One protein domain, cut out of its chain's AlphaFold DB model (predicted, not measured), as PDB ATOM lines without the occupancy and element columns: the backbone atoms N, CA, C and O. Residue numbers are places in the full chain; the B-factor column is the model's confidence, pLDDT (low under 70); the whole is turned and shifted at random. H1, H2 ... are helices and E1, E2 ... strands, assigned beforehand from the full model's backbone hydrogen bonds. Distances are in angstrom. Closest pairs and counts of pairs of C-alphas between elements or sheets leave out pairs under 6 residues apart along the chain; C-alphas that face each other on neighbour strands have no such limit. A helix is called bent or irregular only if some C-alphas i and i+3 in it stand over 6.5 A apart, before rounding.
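Overview. This is residues 182 to 312 of the 422 residues of an uncharacterized protein of Gammaproteobacteria bacterium RBG_16_37_9 (UniProt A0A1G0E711). A twisted sheet of six strands runs through the middle, with H1 and H5 side by side over one face and H3 and H4 over the other; the sheet curls round the long H5. Short H2 lies off the sheet, and its centre is the farthest of the elements' centres from the mean of the C-alphas. The printed part has 131 residues, with elements in the order E1 E2 H1 E3 H2 H3 H4 E4 E5 E6 H5. The branched sheet is mixed, with E1 beside E2, E3 and E4, then E4 beside E5 and E5 beside E6; the class is mixed, helices and strands. The whole is compact, with a radius of gyration of the C-alphas of 13.6 A and spans of 40 by 35 by 25 A.

Arrangement. E1, residues 182 to 188, has E2, residues 194 to 196, and E3, residues 219 to 221, on one side. E1 and E2 form an antiparallel hairpin, with N 188 and O 194 within hydrogen-bond range at 2.9 A; E3 is parallel to E1, with N 182 and O 219 at 2.8 A. On the other side, E4, residues 257 to 264, is parallel to E1, with N 185 and O 259 at 2.8 A. E4, E5, residues 272 to 280, and E6, residues 283 to 291, form a meander, each strand the antiparallel neighbour of the one before; N 260 and O 277 are 2.8 A apart, as are N 276 and O 287. H1, residues 204 to 215, is on the sheet at a height of 8.9 A. On the same face, H5, residues 294 to 311, touches H1, closest at the C-alphas of Ala 213 and Met 302, 5.5 A. They run the same way at a shallow tilt of 33 degrees, only just short of steep. On the opposite face, H3, residues 235 to 239, has a height of 7.4 A over the sheet, and H4, residues 243 to 253, 9.5 A. H4 is irregular, only just: C-alphas 249 and 252 are 6.8 A apart. H2, residues 227 to 232, only just touches H4, with 3 pairs of C-alphas within 8 A, the closest those of Ser 232 and Ala 249, 6.6 A. Every O i to N i+4 pair is within hydrogen-bond range in H1, H2, H3 and H5, but 5 of 7 in H4.

Along the chain. E1 begins at C-alpha 182 (4.389, -4.474, -2.872) and is 19.0 A long. H1 measures 16.3 A, H4 15.5 A, E4 23.5 A, E5 26.5 A and E6 26.7 A. H5, 25.7 A, ends at C-alpha 311 (-1.893, -2.343, 11.017).

Size, cuts and confidence. The C-alphas farthest apart, of Gly 254 and Lys 269, are 40.9 A apart. The printed part has no cut, and no link is long. pLDDT is under 70 at residues 191 to 192, 198 to 202, 254 and 310 to 312.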
ATOM      1  N   THR A 182       4.738  -5.877  -2.662       86.12
ATOM      2  CA  THR A 182       4.389  -4.474  -2.872       86.12
ATOM      3  C   THR A 182       5.105  -3.957  -4.111       86.12
ATOM      4  O   THR A 182       6.334  -3.878  -4.131       86.12
ATOM      5  N   LEU A 183       4.349  -3.580  -5.140       90.94
ATOM      6  CA  LEU A 183       4.910  -2.901  -6.308       90.94
ATOM      7  C   LEU A 183       5.193  -1.444  -5.954       90.94
ATOM      8  O   LEU A 183       4.295  -0.748  -5.485       90.94
ATOM      9  N   VAL A 184       6.412  -0.972  -6.201       94.81
ATOM     10  CA  VAL A 184       6.803   0.410  -5.915       94.81
ATOM     11  C   VAL A 184       7.146   1.148  -7.208       94.81
ATOM     12  O   VAL A 184       8.170   0.889  -7.829       94.81
ATOM     13  N   TRP A 185       6.307   2.111  -7.585       95.38
ATOM     14  CA  TRP A 185       6.616   3.108  -8.609       95.38
ATOM     15  C   TRP A 185       7.331   4.276  -7.948       95.38
ATOM     16  O   TRP A 185       6.716   5.015  -7.180       95.38
ATOM     17  N   PHE A 186       8.618   4.459  -8.224       94.69
ATOM     18  CA  PHE A 186       9.410   5.487  -7.559       94.69
ATOM     19  C   PHE A 186      10.104   6.407  -8.557       94.69
ATOM     20  O   PHE A 186      10.673   5.941  -9.540       94.69
ATOM     21  N   ALA A 187      10.083   7.712  -8.291       92.94
ATOM     22  CA  ALA A 187      10.769   8.705  -9.103       92.94
ATOM     23  C   ALA A 187      11.595   9.682  -8.262       92.94
ATOM     24  O   ALA A 187      11.239  10.044  -7.138       92.94
ATOM     25  N   LYS A 188      12.690  10.159  -8.852       89.81
ATOM     26  CA  LYS A 188      13.510  11.251  -8.321       89.81
ATOM     27  C   LYS A 188      13.260  12.489  -9.163       89.81
ATOM     28  O   LYS A 188      13.602  12.488 -10.340       89.81
ATOM     29  N   ASP A 189      12.702  13.533  -8.564       85.50
ATOM     30  CA  ASP A 189      12.518  14.841  -9.204       85.50
ATOM     31  C   ASP A 189      13.798  15.678  -9.047       85.50
ATOM     32  O   ASP A 189      13.856  16.655  -8.303       85.50
ATOM     33  N   VAL A 190      14.874  15.198  -9.667       75.81
ATOM     34  CA  VAL A 190      16.192  15.852  -9.747       75.81
ATOM     35  C   VAL A 190      16.437  16.297 -11.189       75.81
ATOM     36  O   VAL A 190      15.709  15.882 -12.088       75.81
ATOM     37  N   SER A 191      17.469  17.099 -11.458       62.75
ATOM     38  CA  SER A 191      17.869  17.437 -12.834       62.75
ATOM     39  C   SER A 191      18.096  16.161 -13.660       62.75
ATOM     40  O   SER A 191      19.083  15.459 -13.460       62.75
ATOM     41  N   GLY A 192      17.154  15.844 -14.555       63.97
ATOM     42  CA  GLY A 192      17.136  14.607 -15.348       63.97
ATOM     43  C   GLY A 192      16.033  13.601 -14.995       63.97
ATOM     44  O   GLY A 192      15.940  12.598 -15.690       63.97
ATOM     45  N   SER A 193      15.215  13.864 -13.966       74.19
ATOM     46  CA  SER A 193      13.983  13.163 -13.569       74.19
ATOM     47  C   SER A 193      13.909  11.689 -13.974       74.19
ATOM     48  O   SER A 193      13.502  11.354 -15.085       74.19
ATOM     49  N   LYS A 194      14.279  10.794 -13.054       83.19
ATOM     50  CA  LYS A 194      14.411   9.355 -13.327       83.19
ATOM     51  C   LYS A 194      13.345   8.554 -12.583       83.19
ATOM     52  O   LYS A 194      13.175   8.734 -11.376       83.19
ATOM     53  N   ILE A 195      12.653   7.669 -13.302       84.62
ATOM     54  CA  ILE A 195      11.870   6.580 -12.700       84.62
ATOM     55  C   ILE A 195      12.849   5.455 -12.381       84.62
ATOM     56  O   ILE A 195      13.682   5.118 -13.219       84.62
ATOM     57  N   LEU A 196      12.786   4.926 -11.162       81.56
ATOM     58  CA  LEU A 196      13.584   3.767 -10.785       81.56
ATOM     59  C   LEU A 196      12.893   2.488 -11.242       81.56
ATOM     60  O   LEU A 196      11.683   2.322 -11.074       81.56
ATOM     61  N   ASP A 197      13.700   1.588 -11.775       78.81
ATOM     62  CA  ASP A 197      13.303   0.287 -12.287       78.81
ATOM     63  C   ASP A 197      14.129  -0.810 -11.598       78.81
ATOM     64  O   ASP A 197      14.973  -0.549 -10.735       78.81
ATOM     65  N   ASN A 198      13.847  -2.070 -11.918       66.19
ATOM     66  CA  ASN A 198      14.557  -3.182 -11.297       66.19
ATOM     67  C   ASN A 198      16.005  -3.355 -11.802       66.19
ATOM     68  O   ASN A 198      16.798  -4.000 -11.117       66.19
ATOM     69  N   GLU A 199      16.340  -2.787 -12.962       65.00
ATOM     70  CA  GLU A 199      17.633  -2.920 -13.646       65.00
ATOM     71  C   GLU A 199      18.556  -1.716 -13.424       65.00
ATOM     72  O   GLU A 199      19.663  -1.673 -13.963       65.00
ATOM     73  N   SER A 200      18.140  -0.744 -12.604       60.38
ATOM     74  CA  SER A 200      18.880   0.481 -12.335       60.38
ATOM     75  C   SER A 200      20.104   0.209 -11.453       60.38
ATOM     76  O   SER A 200      20.162   0.630 -10.300       60.38
ATOM     77  N   SER A 201      21.100  -0.472 -12.013       51.72
ATOM     78  CA  SER A 201      22.358  -0.876 -11.374       51.72
ATOM     79  C   SER A 201      23.243   0.299 -10.945       51.72
ATOM     80  O   SER A 201      24.215   0.103 -10.224       51.72
ATOM     81  N   SER A 202      22.911   1.522 -11.369       59.84
ATOM     82  CA  SER A 202      23.670   2.745 -11.090       59.84
ATOM     83  C   SER A 202      22.996   3.725 -10.123       59.84
ATOM     84  O   SER A 202      23.591   4.757  -9.824       59.84
ATOM     85  N   ASP A 203      21.774   3.461  -9.638       74.31
ATOM     86  CA  ASP A 203      21.104   4.346  -8.670       74.31
ATOM     87  C   ASP A 203      20.948   3.672  -7.301       74.31
ATOM     88  O   ASP A 203      20.031   2.880  -7.077       74.31
ATOM     89  N   GLU A 204      21.804   4.064  -6.356       82.75
ATOM     90  CA  GLU A 204      21.818   3.568  -4.972       82.75
ATOM     91  C   GLU A 204      20.472   3.756  -4.245       82.75
ATOM     92  O   GLU A 204      20.163   3.043  -3.289       82.75
ATOM     93  N   THR A 205      19.618   4.681  -4.705       84.44
ATOM     94  CA  THR A 205      18.305   4.939  -4.091       84.44
ATOM     95  C   THR A 205      17.382   3.723  -4.190       84.44
ATOM     96  O   THR A 205      16.597   3.478  -3.271       84.44
ATOM     97  N   ALA A 206      17.468   2.947  -5.279       83.81
ATOM     98  CA  ALA A 206      16.670   1.734  -5.454       83.81
ATOM     99  C   ALA A 206      17.052   0.676  -4.408       83.81
ATOM    100  O   ALA A 206      16.178   0.055  -3.794       83.81
ATOM    101  N   ASP A 207      18.352   0.521  -4.158       86.00
ATOM    102  CA  ASP A 207      18.879  -0.412  -3.167       86.00
ATOM    103  C   ASP A 207      18.557   0.026  -1.746       86.00
ATOM    104  O   ASP A 207      18.135  -0.802  -0.937       86.00
ATOM    105  N   ILE A 208      18.663   1.326  -1.451       89.88
ATOM    106  CA  ILE A 208      18.224   1.899  -0.176       89.88
ATOM    107  C   ILE A 208      16.740   1.595   0.045       89.88
ATOM    108  O   ILE A 208      16.377   1.050   1.085       89.88
ATOM    109  N   LEU A 209      15.879   1.873  -0.938       91.00
ATOM    110  CA  LEU A 209      14.442   1.621  -0.838       91.00
ATOM    111  C   LEU A 209      14.152   0.142  -0.573       91.00
ATOM    112  O   LEU A 209      13.451  -0.185   0.385       91.00
ATOM    113  N   LYS A 210      14.727  -0.761  -1.377       87.88
ATOM    114  CA  LYS A 210      14.571  -2.213  -1.211       87.88
ATOM    115  C   LYS A 210      15.095  -2.684   0.150       87.88
ATOM    116  O   LYS A 210      14.449  -3.497   0.809       87.88
ATOM    117  N   LYS A 211      16.246  -2.176   0.599       88.31
ATOM    118  CA  LYS A 211      16.851  -2.506   1.898       88.31
ATOM    119  C   LYS A 211      15.957  -2.063   3.054       88.31
ATOM    120  O   LYS A 211      15.621  -2.899   3.888       88.31
ATOM    121  N   LYS A 212      15.523  -0.801   3.077       91.19
ATOM    122  CA  LYS A 212      14.654  -0.266   4.138       91.19
ATOM    123  C   LYS A 212      13.287  -0.942   4.147       91.19
ATOM    124  O   LYS A 212      12.802  -1.308   5.210       91.19
ATOM    125  N   ALA A 213      12.699  -1.205   2.980       87.75
ATOM    126  CA  ALA A 213      11.467  -1.983   2.884       87.75
ATOM    127  C   ALA A 213      11.616  -3.369   3.541       87.75
ATOM    128  O   ALA A 213      10.781  -3.748   4.362       87.75
ATOM    129  N   ARG A 214      12.714  -4.089   3.259       83.38
ATOM    130  CA  ARG A 214      13.009  -5.384   3.897       83.38
ATOM    131  C   ARG A 214      13.232  -5.272   5.406       83.38
ATOM    132  O   ARG A 214      12.745  -6.132   6.137       83.38
ATOM    133  N   GLU A 215      13.951  -4.245   5.867       82.88
ATOM    134  CA  GLU A 215      14.169  -3.973   7.300       82.88
ATOM    135  C   GLU A 215      12.837  -3.815   8.051       82.88
ATOM    136  O   GLU A 215      12.697  -4.335   9.156       82.88
ATOM    137  N   PHE A 216      11.835  -3.195   7.420       82.12
ATOM    138  CA  PHE A 216      10.486  -3.022   7.973       82.12
ATOM    139  C   PHE A 216       9.492  -4.127   7.568       82.12
ATOM    140  O   PHE A 216       8.279  -3.958   7.672       82.12
ATOM    141  N   GLY A 217       9.983  -5.278   7.096       71.62
ATOM    142  CA  GLY A 217       9.154  -6.462   6.859       71.62
ATOM    143  C   GLY A 217       8.347  -6.468   5.556       71.62
ATOM    144  O   GLY A 217       7.578  -7.406   5.340       71.62
ATOM    145  N   MET A 218       8.545  -5.497   4.662       80.25
ATOM    146  CA  MET A 218       7.919  -5.460   3.338       80.25
ATOM    147  C   MET A 218       8.753  -6.211   2.294       80.25
ATOM    148  O   MET A 218       9.980  -6.121   2.264       80.25
ATOM    149  N   THR A 219       8.075  -6.920   1.390       80.12
ATOM    150  CA  THR A 219       8.689  -7.446   0.161       80.12
ATOM    151  C   THR A 219       8.313  -6.513  -0.976       80.12
ATOM    152  O   THR A 219       7.129  -6.367  -1.266       80.12
ATOM    153  N   THR A 220       9.292  -5.853  -1.591       84.50
ATOM    154  CA  THR A 220       9.048  -4.882  -2.662       84.50
ATOM    155  C   THR A 220       9.604  -5.355  -3.996       84.50
ATOM    156  O   THR A 220      10.684  -5.942  -4.062       84.50
ATOM    157  N   ILE A 221       8.867  -5.055  -5.061       86.19
ATOM    158  CA  ILE A 221       9.333  -5.149  -6.445       86.19
ATOM    159  C   ILE A 221       9.244  -3.767  -7.091       86.19
ATOM    160  O   ILE A 221       8.379  -2.963  -6.737       86.19
ATOM    161  N   LEU A 222      10.150  -3.487  -8.021       89.38
ATOM    162  CA  LEU A 222      10.090  -2.308  -8.884       89.38
ATOM    163  C   LEU A 222       9.546  -2.729 -10.253       89.38
ATOM    164  O   LEU A 222       9.716  -3.897 -10.621       89.38
ATOM    165  N   PRO A 223       8.906  -1.819 -11.006       86.12
ATOM    166  CA  PRO A 223       8.560  -2.103 -12.390       86.12
ATOM    167  C   PRO A 223       9.824  -2.457 -13.188       86.12
ATOM    168  O   PRO A 223      10.908  -1.934 -12.920       86.12
ATOM    169  N   THR A 224       9.685  -3.335 -14.180       83.06
ATOM    170  CA  THR A 224      10.743  -3.548 -15.184       83.06
ATOM    171  C   THR A 224      10.920  -2.308 -16.051       83.06
ATOM    172  O   THR A 224      11.990  -2.103 -16.606       83.06
ATOM    173  N   PHE A 225       9.878  -1.473 -16.120       86.12
ATOM    174  CA  PHE A 225       9.861  -0.199 -16.823       86.12
ATOM    175  C   PHE A 225      10.208  -0.338 -18.314       86.12
ATOM    176  O   PHE A 225      10.961   0.448 -18.885       86.12
ATOM    177  N   ASP A 226       9.628  -1.360 -18.949       83.56
ATOM    178  CA  ASP A 226       9.773  -1.634 -20.378       83.56
ATOM    179  C   ASP A 226       9.047  -0.597 -21.264       83.56
ATOM    180  O   ASP A 226       8.418   0.348 -20.784       83.56
ATOM    181  N   LEU A 227       9.086  -0.778 -22.590       80.44
ATOM    182  CA  LEU A 227       8.455   0.141 -23.551       80.44
ATOM    183  C   LEU A 227       6.969   0.423 -23.262       80.44
ATOM    184  O   LEU A 227       6.495   1.535 -23.505       80.44
ATOM    185  N   GLN A 228       6.219  -0.554 -22.750       82.06
ATOM    186  CA  GLN A 228       4.806  -0.363 -22.433       82.06
ATOM    187  C   GLN A 228       4.642   0.551 -21.213       82.06
ATOM    188  O   GLN A 228       3.795   1.454 -21.229       82.06
ATOM    189  N   ASP A 229       5.475   0.379 -20.191       86.62
ATOM    190  CA  ASP A 229       5.471   1.240 -19.011       86.62
ATOM    191  C   ASP A 229       5.978   2.644 -19.340       86.62
ATOM    192  O   ASP A 229       5.351   3.626 -18.944       86.62
ATOM    193  N   MET A 230       7.038   2.758 -20.144       88.50
ATOM    194  CA  MET A 230       7.573   4.038 -20.619       88.50
ATOM    195  C   MET A 230       6.527   4.849 -21.392       88.50
ATOM    196  O   MET A 230       6.501   6.080 -21.300       88.50
ATOM    197  N   ASN A 231       5.650   4.187 -22.150       89.31
ATOM    198  CA  ASN A 231       4.548   4.835 -22.864       89.31
ATOM    199  C   ASN A 231       3.389   5.225 -21.936       89.31
ATOM    200  O   ASN A 231       2.705   6.219 -22.192       89.31
ATOM    201  N   SER A 232       3.195   4.490 -20.842       88.56
ATOM    202  CA  SER A 232       2.031   4.626 -19.963       88.56
ATOM    203  C   SER A 232       2.275   5.525 -18.751       88.56
ATOM    204  O   SER A 232       1.363   6.220 -18.318       88.56
ATOM    205  N   VAL A 233       3.484   5.550 -18.193       93.75
ATOM    206  CA  VAL A 233       3.807   6.241 -16.939       93.75
ATOM    207  C   VAL A 233       4.996   7.172 -17.151       93.75
ATOM    208  O   VAL A 233       6.065   6.765 -17.597       93.75
ATOM    209  N   LYS A 234       4.815   8.450 -16.817       92.19
ATOM    210  CA  LYS A 234       5.862   9.476 -16.826       92.19
ATOM    211  C   LYS A 234       6.205   9.883 -15.396       92.19
ATOM    212  O   LYS A 234       5.395   9.730 -14.485       92.19
ATOM    213  N   VAL A 235       7.379  10.487 -15.202       92.00
ATOM    214  CA  VAL A 235       7.823  10.973 -13.880       92.00
ATOM    215  C   VAL A 235       6.788  11.897 -13.247       92.00
ATOM    216  O   VAL A 235       6.493  11.774 -12.062       92.00
ATOM    217  N   ASN A 236       6.182  12.780 -14.044       92.75
ATOM    218  CA  ASN A 236       5.152  13.684 -13.553       92.75
ATOM    219  C   ASN A 236       3.916  12.937 -13.025       92.75
ATOM    220  O   ASN A 236       3.324  13.379 -12.047       92.75
ATOM    221  N   ASP A 237       3.542  11.793 -13.606       94.94
ATOM    222  CA  ASP A 237       2.432  10.978 -13.097       94.94
ATOM    223  C   ASP A 237       2.763  10.397 -11.713       94.94
ATOM    224  O   ASP A 237       1.908  10.382 -10.832       94.94
ATOM    225  N   ILE A 238       4.017   9.988 -11.490       95.12
ATOM    226  CA  ILE A 238       4.492   9.501 -10.186       95.12
ATOM    227  C   ILE A 238       4.562  10.654  -9.178       95.12
ATOM    228  O   ILE A 238       4.002  10.560  -8.089       95.12
ATOM    229  N   CYS A 239       5.189  11.776  -9.534       94.50
ATOM    230  CA  CYS A 239       5.383  12.909  -8.627       94.50
ATOM    231  C   CYS A 239       4.113  13.720  -8.334       94.50
ATOM    232  O   CYS A 239       4.054  14.409  -7.313       94.50
ATOM    233  N   SER A 240       3.087  13.612  -9.183       94.81
ATOM    234  CA  SER A 240       1.730  14.106  -8.905       94.81
ATOM    235  C   SER A 240       0.838  13.076  -8.200       94.81
ATOM    236  O   SER A 240      -0.296  13.403  -7.859       94.81
ATOM    237  N   LEU A 241       1.345  11.862  -7.940       95.81
ATOM    238  CA  LEU A 241       0.611  10.747  -7.331       95.81
ATOM    239  C   LEU A 241      -0.664  10.371  -8.117       95.81
ATOM    240  O   LEU A 241      -1.725  10.147  -7.531       95.81
ATOM    241  N   ASN A 242      -0.575  10.294  -9.449       96.25
ATOM    242  CA  ASN A 242      -1.694   9.954 -10.331       96.25
ATOM    243  C   ASN A 242      -2.139   8.489 -10.147       96.25
ATOM    244  O   ASN A 242      -1.714   7.578 -10.858       96.25
ATOM    245  N   ALA A 243      -3.026   8.278  -9.175       93.94
ATOM    246  CA  ALA A 243      -3.472   6.960  -8.743       93.94
ATOM    247  C   ALA A 243      -4.066   6.108  -9.874       93.94
ATOM    248  O   ALA A 243      -3.779   4.918  -9.946       93.94
ATOM    249  N   GLU A 244      -4.891   6.693 -10.745       91.81
ATOM    250  CA  GLU A 244      -5.612   5.936 -11.777       91.81
ATOM    251  C   GLU A 244      -4.658   5.407 -12.847       91.81
ATOM    252  O   GLU A 244      -4.696   4.223 -13.192       91.81
ATOM    253  N   LYS A 245      -3.740   6.260 -13.316       93.62
ATOM    254  CA  LYS A 245      -2.752   5.877 -14.326       93.62
ATOM    255  C   LYS A 245      -1.797   4.811 -13.795       93.62
ATOM    256  O   LYS A 245      -1.557   3.808 -14.464       93.62
ATOM    257  N   ILE A 246      -1.315   4.997 -12.564       94.62
ATOM    258  CA  ILE A 246      -0.418   4.037 -11.921       94.62
ATOM    259  C   ILE A 246      -1.140   2.715 -11.638       94.62
ATOM    260  O   ILE A 246      -0.589   1.655 -11.926       94.62
ATOM    261  N   LYS A 247      -2.385   2.738 -11.145       90.31
ATOM    262  CA  LYS A 247      -3.177   1.519 -10.906       90.31
ATOM    263  C   LYS A 247      -3.410   0.734 -12.197       90.31
ATOM    264  O   LYS A 247      -3.348  -0.492 -12.171       90.31
ATOM    265  N   LEU A 248      -3.650   1.415 -13.321       86.62
ATOM    266  CA  LEU A 248      -3.805   0.772 -14.627       86.62
ATOM    267  C   LEU A 248      -2.504   0.106 -15.094       86.62
ATOM    268  O   LEU A 248      -2.527  -1.076 -15.433       86.62
ATOM    269  N   ALA A 249      -1.379   0.827 -15.048       86.38
ATOM    270  CA  ALA A 249      -0.067   0.286 -15.409       86.38
ATOM    271  C   ALA A 249       0.357  -0.878 -14.495       86.38
ATOM    272  O   ALA A 249       0.978  -1.838 -14.939       86.38
ATOM    273  N   SER A 250      -0.049  -0.840 -13.225       86.50
ATOM    274  CA  SER A 250       0.294  -1.859 -12.227       86.50
ATOM    275  C   SER A 250      -0.418  -3.201 -12.425       86.50
ATOM    276  O   SER A 250       0.027  -4.199 -11.868       86.50
ATOM    277  N   ARG A 251      -1.502  -3.272 -13.217       83.88
ATOM    278  CA  ARG A 251      -2.311  -4.503 -13.368       83.88
ATOM    279  C   ARG A 251      -1.490  -5.710 -13.819       83.88
ATOM    280  O   ARG A 251      -1.729  -6.817 -13.350       83.88
ATOM    281  N   ARG A 252      -0.508  -5.488 -14.695       81.81
ATOM    282  CA  ARG A 252       0.359  -6.538 -15.251       81.81
ATOM    283  C   ARG A 252       1.340  -7.146 -14.242       81.81
ATOM    284  O   ARG A 252       1.906  -8.192 -14.519       81.81
ATOM    285  N   TYR A 253       1.536  -6.497 -13.095       79.19
ATOM    286  CA  TYR A 253       2.465  -6.929 -12.050       79.19
ATOM    287  C   TYR A 253       1.803  -7.800 -10.972       79.19
ATOM    288  O   TYR A 253       2.493  -8.297 -10.089       79.19
ATOM    289  N   GLY A 254       0.477  -7.979 -11.020       67.81
ATOM    290  CA  GLY A 254      -0.236  -8.930 -10.158       67.81
ATOM    291  C   GLY A 254      -0.250  -8.591  -8.662       67.81
ATOM    292  O   GLY A 254      -0.572  -9.460  -7.857       67.81
ATOM    293  N   THR A 255       0.080  -7.358  -8.261       70.25
ATOM    294  CA  THR A 255       0.112  -6.966  -6.841       70.25
ATOM    295  C   THR A 255      -1.177  -6.269  -6.403       70.25
ATOM    296  O   THR A 255      -1.722  -5.412  -7.101       70.25
ATOM    297  N   SER A 256      -1.664  -6.600  -5.204       73.19
ATOM    298  CA  SER A 256      -2.793  -5.906  -4.558       73.19
ATOM    299  C   SER A 256      -2.362  -4.669  -3.761       73.19
ATOM    300  O   SER A 256      -3.199  -3.836  -3.409       73.19
ATOM    301  N   VAL A 257      -1.057  -4.540  -3.498       86.12
ATOM    302  CA  VAL A 257      -0.439  -3.410  -2.802       86.12
ATOM    303  C   VAL A 257       0.477  -2.678  -3.776       86.12
ATOM    304  O   VAL A 257       1.418  -3.260  -4.326       86.12
ATOM    305  N   ILE A 258       0.190  -1.398  -4.000       93.19
ATOM    306  CA  ILE A 258       0.974  -0.521  -4.872       93.19
ATOM    307  C   ILE A 258       1.385   0.708  -4.066       93.19
ATOM    308  O   ILE A 258       0.555   1.357  -3.432       93.19
ATOM    309  N   VAL A 259       2.665   1.045  -4.111       96.69
ATOM    310  CA  VAL A 259       3.229   2.265  -3.537       96.69
ATOM    311  C   VAL A 259       3.724   3.145  -4.675       96.69
ATOM    312  O   VAL A 259       4.394   2.680  -5.590       96.69
ATOM    313  N   VAL A 260       3.405   4.430  -4.610       97.56
ATOM    314  CA  VAL A 260       3.900   5.458  -5.529       97.56
ATOM    315  C   VAL A 260       4.708   6.443  -4.708       97.56
ATOM    316  O   VAL A 260       4.196   6.944  -3.714       97.56
ATOM    317  N   GLY A 261       5.956   6.703  -5.078       96.81
ATOM    318  CA  GLY A 261       6.869   7.548  -4.318       96.81
ATOM    319  C   GLY A 261       7.599   8.545  -5.198       96.81
ATOM    320  O   GLY A 261       8.112   8.193  -6.255       96.81
ATOM    321  N   CYS A 262       7.686   9.790  -4.752       95.62
ATOM    322  CA  CYS A 262       8.525  10.796  -5.386       95.62
ATOM    323  C   CYS A 262       9.357  11.524  -4.340       95.62
ATOM    324  O   CYS A 262       8.812  12.028  -3.356       95.62
ATOM    325  N   VAL A 263      10.668  11.590  -4.562       94.69
ATOM    326  CA  VAL A 263      11.602  12.371  -3.739       94.69
ATOM    327  C   VAL A 263      12.087  13.591  -4.505       94.69
ATOM    328  O   VAL A 263      12.302  13.525  -5.716       94.69
ATOM    329  N   LYS A 264      12.281  14.697  -3.790       92.69
ATOM    330  CA  LYS A 264      12.808  15.949  -4.333       92.69
ATOM    331  C   LYS A 264      13.977  16.441  -3.477       92.69
ATOM    332  O   LYS A 264      13.841  16.450  -2.246       92.69
ATOM    333  N   PRO A 265      15.095  16.858  -4.092       91.19
ATOM    334  CA  PRO A 265      16.185  17.491  -3.369       91.19
ATOM    335  C   PRO A 265      15.748  18.872  -2.847       91.19
ATOM    336  O   PRO A 265      14.785  19.457  -3.359       91.19
ATOM    337  N   PRO A 266      16.454  19.425  -1.850       88.69
ATOM    338  CA  PRO A 266      16.267  20.817  -1.460       88.69
ATOM    339  C   PRO A 266      16.628  21.761  -2.620       88.69
ATOM    340  O   PRO A 266      17.583  21.525  -3.354       88.69
ATOM    341  N   ILE A 267      15.876  22.857  -2.769       79.44
ATOM    342  CA  ILE A 267      16.110  23.869  -3.823       79.44
ATOM    343  C   ILE A 267      17.394  24.679  -3.547       79.44
ATOM    344  O   ILE A 267      18.045  25.149  -4.474       79.44
ATOM    345  N   LEU A 268      17.763  24.841  -2.272       80.31
ATOM    346  CA  LEU A 268      18.972  25.538  -1.815       80.31
ATOM    347  C   LEU A 268      19.629  24.731  -0.678       80.31
ATOM    348  O   LEU A 268      20.054  23.599  -0.876       80.31
ATOM    349  N   LYS A 269      19.666  25.297   0.536       78.56
ATOM    350  CA  LYS A 269      19.949  24.587   1.785       78.56
ATOM    351  C   LYS A 269      18.630  24.168   2.418       78.56
ATOM    352  O   LYS A 269      17.716  24.982   2.521       78.56
ATOM    353  N   GLY A 270      18.540  22.920   2.849       83.56
ATOM    354  CA  GLY A 270      17.355  22.399   3.510       83.56
ATOM    355  C   GLY A 270      17.267  20.889   3.392       83.56
ATOM    356  O   GLY A 270      18.213  20.230   2.968       83.56
ATOM    357  N   ASP A 271      16.101  20.376   3.750       93.00
ATOM    358  CA  ASP A 271      15.826  18.951   3.763       93.00
ATOM    359  C   ASP A 271      15.366  18.450   2.390       93.00
ATOM    360  O   ASP A 271      14.652  19.130   1.648       93.00
ATOM    361  N   TRP A 272      15.717  17.203   2.087       94.38
ATOM    362  CA  TRP A 272      15.011  16.407   1.095       94.38
ATOM    363  C   TRP A 272      13.542  16.291   1.482       94.38
ATOM    364  O   TRP A 272      13.204  16.134   2.656       94.38
ATOM    365  N   SER A 273      12.664  16.311   0.484       95.31
ATOM    366  CA  SER A 273      11.232  16.085   0.675       95.31
ATOM    367  C   SER A 273      10.770  14.874  -0.118       95.31
ATOM    368  O   SER A 273      11.337  14.535  -1.156       95.31
ATOM    369  N   SER A 274       9.736  14.200   0.369       96.00
ATOM    370  CA  SER A 274       9.140  13.076  -0.340       96.00
ATOM    371  C   SER A 274       7.629  13.042  -0.183       96.00
ATOM    372  O   SER A 274       7.096  13.432   0.860       96.00
ATOM    373  N   LYS A 275       6.954  12.565  -1.229       97.31
ATOM    374  CA  LYS A 275       5.515  12.312  -1.257       97.31
ATOM    375  C   LYS A 275       5.264  10.875  -1.663       97.31
ATOM    376  O   LYS A 275       5.870  10.394  -2.621       97.31
ATOM    377  N   TRP A 276       4.349  10.225  -0.960       97.88
ATOM    378  CA  TRP A 276       4.028   8.826  -1.172       97.88
ATOM    379  C   TRP A 276       2.528   8.608  -1.200       97.88
ATOM    380  O   TRP A 276       1.790   9.271  -0.477       97.88
ATOM    381  N   LEU A 277       2.095   7.651  -2.007       97.88
ATOM    382  CA  LEU A 277       0.727   7.168  -2.088       97.88
ATOM    383  C   LEU A 277       0.745   5.647  -1.955       97.88
ATOM    384  O   LEU A 277       1.392   4.965  -2.744       97.88
ATOM    385  N   LEU A 278       0.006   5.123  -0.986       96.06
ATOM    386  CA  LEU A 278      -0.287   3.705  -0.837       96.06
ATOM    387  C   LEU A 278      -1.680   3.423  -1.409       96.06
ATOM    388  O   LEU A 278      -2.666   4.027  -0.984       96.06
ATOM    389  N   LEU A 279      -1.752   2.501  -2.364       91.50
ATOM    390  CA  LEU A 279      -2.978   1.984  -2.963       91.50
ATOM    391  C   LEU A 279      -3.149   0.520  -2.567       91.50
ATOM    392  O   LEU A 279      -2.295  -0.312  -2.874       91.50
ATOM    393  N   ARG A 280      -4.265   0.204  -1.909       85.19
ATOM    394  CA  ARG A 280      -4.601  -1.163  -1.487       85.19
ATOM    395  C   ARG A 280      -6.085  -1.265  -1.157       85.19
ATOM    396  O   ARG A 280      -6.620  -0.339  -0.562       85.19
ATOM    397  N   ASP A 281      -6.750  -2.359  -1.526       73.12
ATOM    398  CA  ASP A 281      -8.168  -2.625  -1.202       73.12
ATOM    399  C   ASP A 281      -9.106  -1.444  -1.526       73.12
ATOM    400  O   ASP A 281      -9.996  -1.088  -0.758       73.12
ATOM    401  N   ASN A 282      -8.850  -0.774  -2.658       73.56
ATOM    402  CA  ASN A 282      -9.500   0.477  -3.088       73.56
ATOM    403  C   ASN A 282      -9.341   1.686  -2.144       73.56
ATOM    404  O   ASN A 282      -9.906   2.746  -2.411       73.56
ATOM    405  N   LYS A 283      -8.524   1.575  -1.097       84.38
ATOM    406  CA  LYS A 283      -8.107   2.680  -0.235       84.38
ATOM    407  C   LYS A 283      -6.868   3.369  -0.798       84.38
ATOM    408  O   LYS A 283      -6.044   2.759  -1.486       84.38
ATOM    409  N   LYS A 284      -6.770   4.662  -0.494       92.56
ATOM    410  CA  LYS A 284      -5.663   5.544  -0.854       92.56
ATOM    411  C   LYS A 284      -5.170   6.213   0.424       92.56
ATOM    412  O   LYS A 284      -5.968   6.850   1.105       92.56
ATOM    413  N   GLU A 285      -3.887   6.093   0.727       94.81
ATOM    414  CA  GLU A 285      -3.255   6.819   1.832       94.81
ATOM    415  C   GLU A 285      -2.045   7.598   1.344       94.81
ATOM    416  O   GLU A 285      -1.252   7.083   0.562       94.81
ATOM    417  N   ILE A 286      -1.919   8.849   1.786       96.31
ATOM    418  CA  ILE A 286      -0.859   9.755   1.345       96.31
ATOM    419  C   ILE A 286       0.057  10.067   2.521       96.31
ATOM    420  O   ILE A 286      -0.409  10.446   3.595       96.31
ATOM    421  N   PHE A 287       1.363   9.982   2.284       97.44
ATOM    422  CA  PHE A 287       2.392  10.295   3.267       97.44
ATOM    423  C   PHE A 287       3.339  11.362   2.725       97.44
ATOM    424  O   PHE A 287       3.670  11.374   1.539       97.44
ATOM    425  N   ASN A 288       3.798  12.251   3.603       97.00
ATOM    426  CA  ASN A 288       4.770  13.285   3.266       97.00
ATOM    427  C   ASN A 288       5.862  13.302   4.334       97.00
ATOM    428  O   ASN A 288       5.551  13.287   5.524       97.00
ATOM    429  N   PHE A 289       7.122  13.365   3.914       96.88
ATOM    430  CA  PHE A 289       8.260  13.388   4.835       96.88
ATOM    431  C   PHE A 289       9.319  14.381   4.384       96.88
ATOM    432  O   PHE A 289       9.515  14.579   3.184       96.88
ATOM    433  N   THR A 290      10.039  14.932   5.359       96.44
ATOM    434  CA  THR A 290      11.273  15.693   5.152       96.44
ATOM    435  C   THR A 290      12.411  15.113   5.994       96.44
ATOM    436  O   THR A 290      12.182  14.566   7.085       96.44
ATOM    437  N   ALA A 291      13.635  15.175   5.474       95.19
ATOM    438  CA  ALA A 291      14.847  14.804   6.200       95.19
ATOM    439  C   ALA A 291      16.111  15.383   5.546       95.19
ATOM    440  O   ALA A 291      16.096  15.725   4.368       95.19
ATOM    441  N   ALA A 292      17.222  15.418   6.284       92.50
ATOM    442  CA  ALA A 292      18.488  15.965   5.796       92.50
ATOM    443  C   ALA A 292      19.051  15.209   4.575       92.50
ATOM    444  O   ALA A 292      19.677  15.821   3.711       92.50
ATOM    445  N   GLY A 293      18.810  13.896   4.483       91.56
ATOM    446  CA  GLY A 293      19.279  13.044   3.390       91.56
ATOM    447  C   GLY A 293      18.173  12.243   2.700       91.56
ATOM    448  O   GLY A 293      17.101  11.990   3.255       91.56
ATOM    449  N   ILE A 294      18.467  11.792   1.477       91.00
ATOM    450  CA  ILE A 294      17.581  10.913   0.704       91.00
ATOM    451  C   ILE A 294      17.358   9.559   1.400       91.00
ATOM    452  O   ILE A 294      16.237   9.053   1.401       91.00
ATOM    453  N   GLU A 295      18.382   8.988   2.049       93.50
ATOM    454  CA  GLU A 295      18.222   7.739   2.807       93.50
ATOM    455  C   GLU A 295      17.248   7.921   3.972       93.50
ATOM    456  O   GLU A 295      16.350   7.098   4.155       93.50
ATOM    457  N   ASP A 296      17.366   9.015   4.724       94.88
ATOM    458  CA  ASP A 296      16.498   9.284   5.869       94.88
ATOM    459  C   ASP A 296      15.043   9.495   5.438       94.88
ATOM    460  O   ASP A 296      14.120   8.986   6.081       94.88
ATOM    461  N   VAL A 297      14.817  10.221   4.336       95.44
ATOM    462  CA  VAL A 297      13.457  10.484   3.854       95.44
ATOM    463  C   VAL A 297      12.790   9.205   3.333       95.44
ATOM    464  O   VAL A 297      11.613   8.971   3.610       95.44
ATOM    465  N   VAL A 298      13.548   8.335   2.654       95.06
ATOM    466  CA  VAL A 298      13.081   7.006   2.224       95.06
ATOM    467  C   VAL A 298      12.855   6.092   3.429       95.06
ATOM    468  O   VAL A 298      11.850   5.386   3.473       95.06
ATOM    469  N   THR A 299      13.728   6.134   4.436       94.81
ATOM    470  CA  THR A 299      13.603   5.329   5.661       94.81
ATOM    471  C   THR A 299      12.313   5.660   6.406       94.81
ATOM    472  O   THR A 299      11.530   4.753   6.690       94.81
ATOM    473  N   LYS A 300      12.041   6.950   6.655       94.31
ATOM    474  CA  LYS A 300      10.790   7.402   7.291       94.31
ATOM    475  C   LYS A 300       9.560   6.929   6.514       94.31
ATOM    476  O   LYS A 300       8.594   6.460   7.114       94.31
ATOM    477  N   ALA A 301       9.612   7.017   5.185       96.00
ATOM    478  CA  ALA A 301       8.518   6.584   4.330       96.00
ATOM    479  C   ALA A 301       8.276   5.077   4.386       96.00
ATOM    480  O   ALA A 301       7.144   4.653   4.607       96.00
ATOM    481  N   MET A 302       9.326   4.267   4.230       94.06
ATOM    482  CA  MET A 302       9.205   2.810   4.282       94.06
ATOM    483  C   MET A 302       8.724   2.342   5.654       94.06
ATOM    484  O   MET A 302       7.867   1.469   5.713       94.06
ATOM    485  N   GLN A 303       9.187   2.963   6.742       91.38
ATOM    486  CA  GLN A 303       8.711   2.656   8.090       91.38
ATOM    487  C   GLN A 303       7.205   2.915   8.238       91.38
ATOM    488  O   GLN A 303       6.470   2.054   8.721       91.38
ATOM    489  N   ALA A 304       6.732   4.090   7.812       88.12
ATOM    490  CA  ALA A 304       5.326   4.467   7.935       88.12
ATOM    491  C   ALA A 304       4.409   3.621   7.038       88.12
ATOM    492  O   ALA A 304       3.351   3.177   7.479       88.12
ATOM    493  N   ILE A 305       4.825   3.362   5.796       92.44
ATOM    494  CA  ILE A 305       4.070   2.532   4.851       92.44
ATOM    495  C   ILE A 305       4.024   1.085   5.344       92.44
ATOM    496  O   ILE A 305       2.949   0.489   5.353       92.44
ATOM    497  N   ALA A 306       5.148   0.537   5.812       84.62
ATOM    498  CA  ALA A 306       5.196  -0.801   6.392       84.62
ATOM    499  C   ALA A 306       4.272  -0.922   7.602       84.62
ATOM    500  O   ALA A 306       3.511  -1.881   7.684       84.62
ATOM    501  N   ALA A 307       4.281   0.067   8.499       79.69
ATOM    502  CA  ALA A 307       3.373   0.107   9.637       79.69
ATOM    503  C   ALA A 307       1.903   0.198   9.198       79.69
ATOM    504  O   ALA A 307       1.051  -0.463   9.783       79.69
ATOM    505  N   ASN A 308       1.579   0.964   8.149       84.81
ATOM    506  CA  ASN A 308       0.213   1.020   7.628       84.81
ATOM    507  C   ASN A 308      -0.235  -0.330   7.056       84.81
ATOM    508  O   ASN A 308      -1.292  -0.837   7.435       84.81
ATOM    509  N   VAL A 309       0.592  -0.932   6.196       76.25
ATOM    510  CA  VAL A 309       0.358  -2.271   5.635       76.25
ATOM    511  C   VAL A 309       0.243  -3.304   6.762       76.25
ATOM    512  O   VAL A 309      -0.603  -4.193   6.685       76.25
ATOM    513  N   ALA A 310       1.020  -3.141   7.840       68.88
ATOM    514  CA  ALA A 310       0.966  -3.983   9.025       68.88
ATOM    515  C   ALA A 310      -0.374  -3.858   9.779       68.88
ATOM    516  O   ALA A 310      -1.079  -4.835  10.021       68.88
ATOM    517  N   ASN A 311      -0.771  -2.634  10.116       58.34
ATOM    518  CA  ASN A 311      -1.893  -2.343  11.017       58.34
ATOM    519  C   ASN A 311      -3.281  -2.627  10.431       58.34
ATOM    520  O   ASN A 311      -4.299  -2.477  11.102       58.34
ATOM    521  N   THR A 312      -3.337  -2.992   9.161       52.66
ATOM    522  CA  THR A 312      -4.573  -3.120   8.393       52.66
ATOM    523  C   THR A 312      -4.668  -4.454   7.665       52.66
ATOM    524  O   THR A 312      -5.633  -4.667   6.928       52.66
TER     525      THR A 312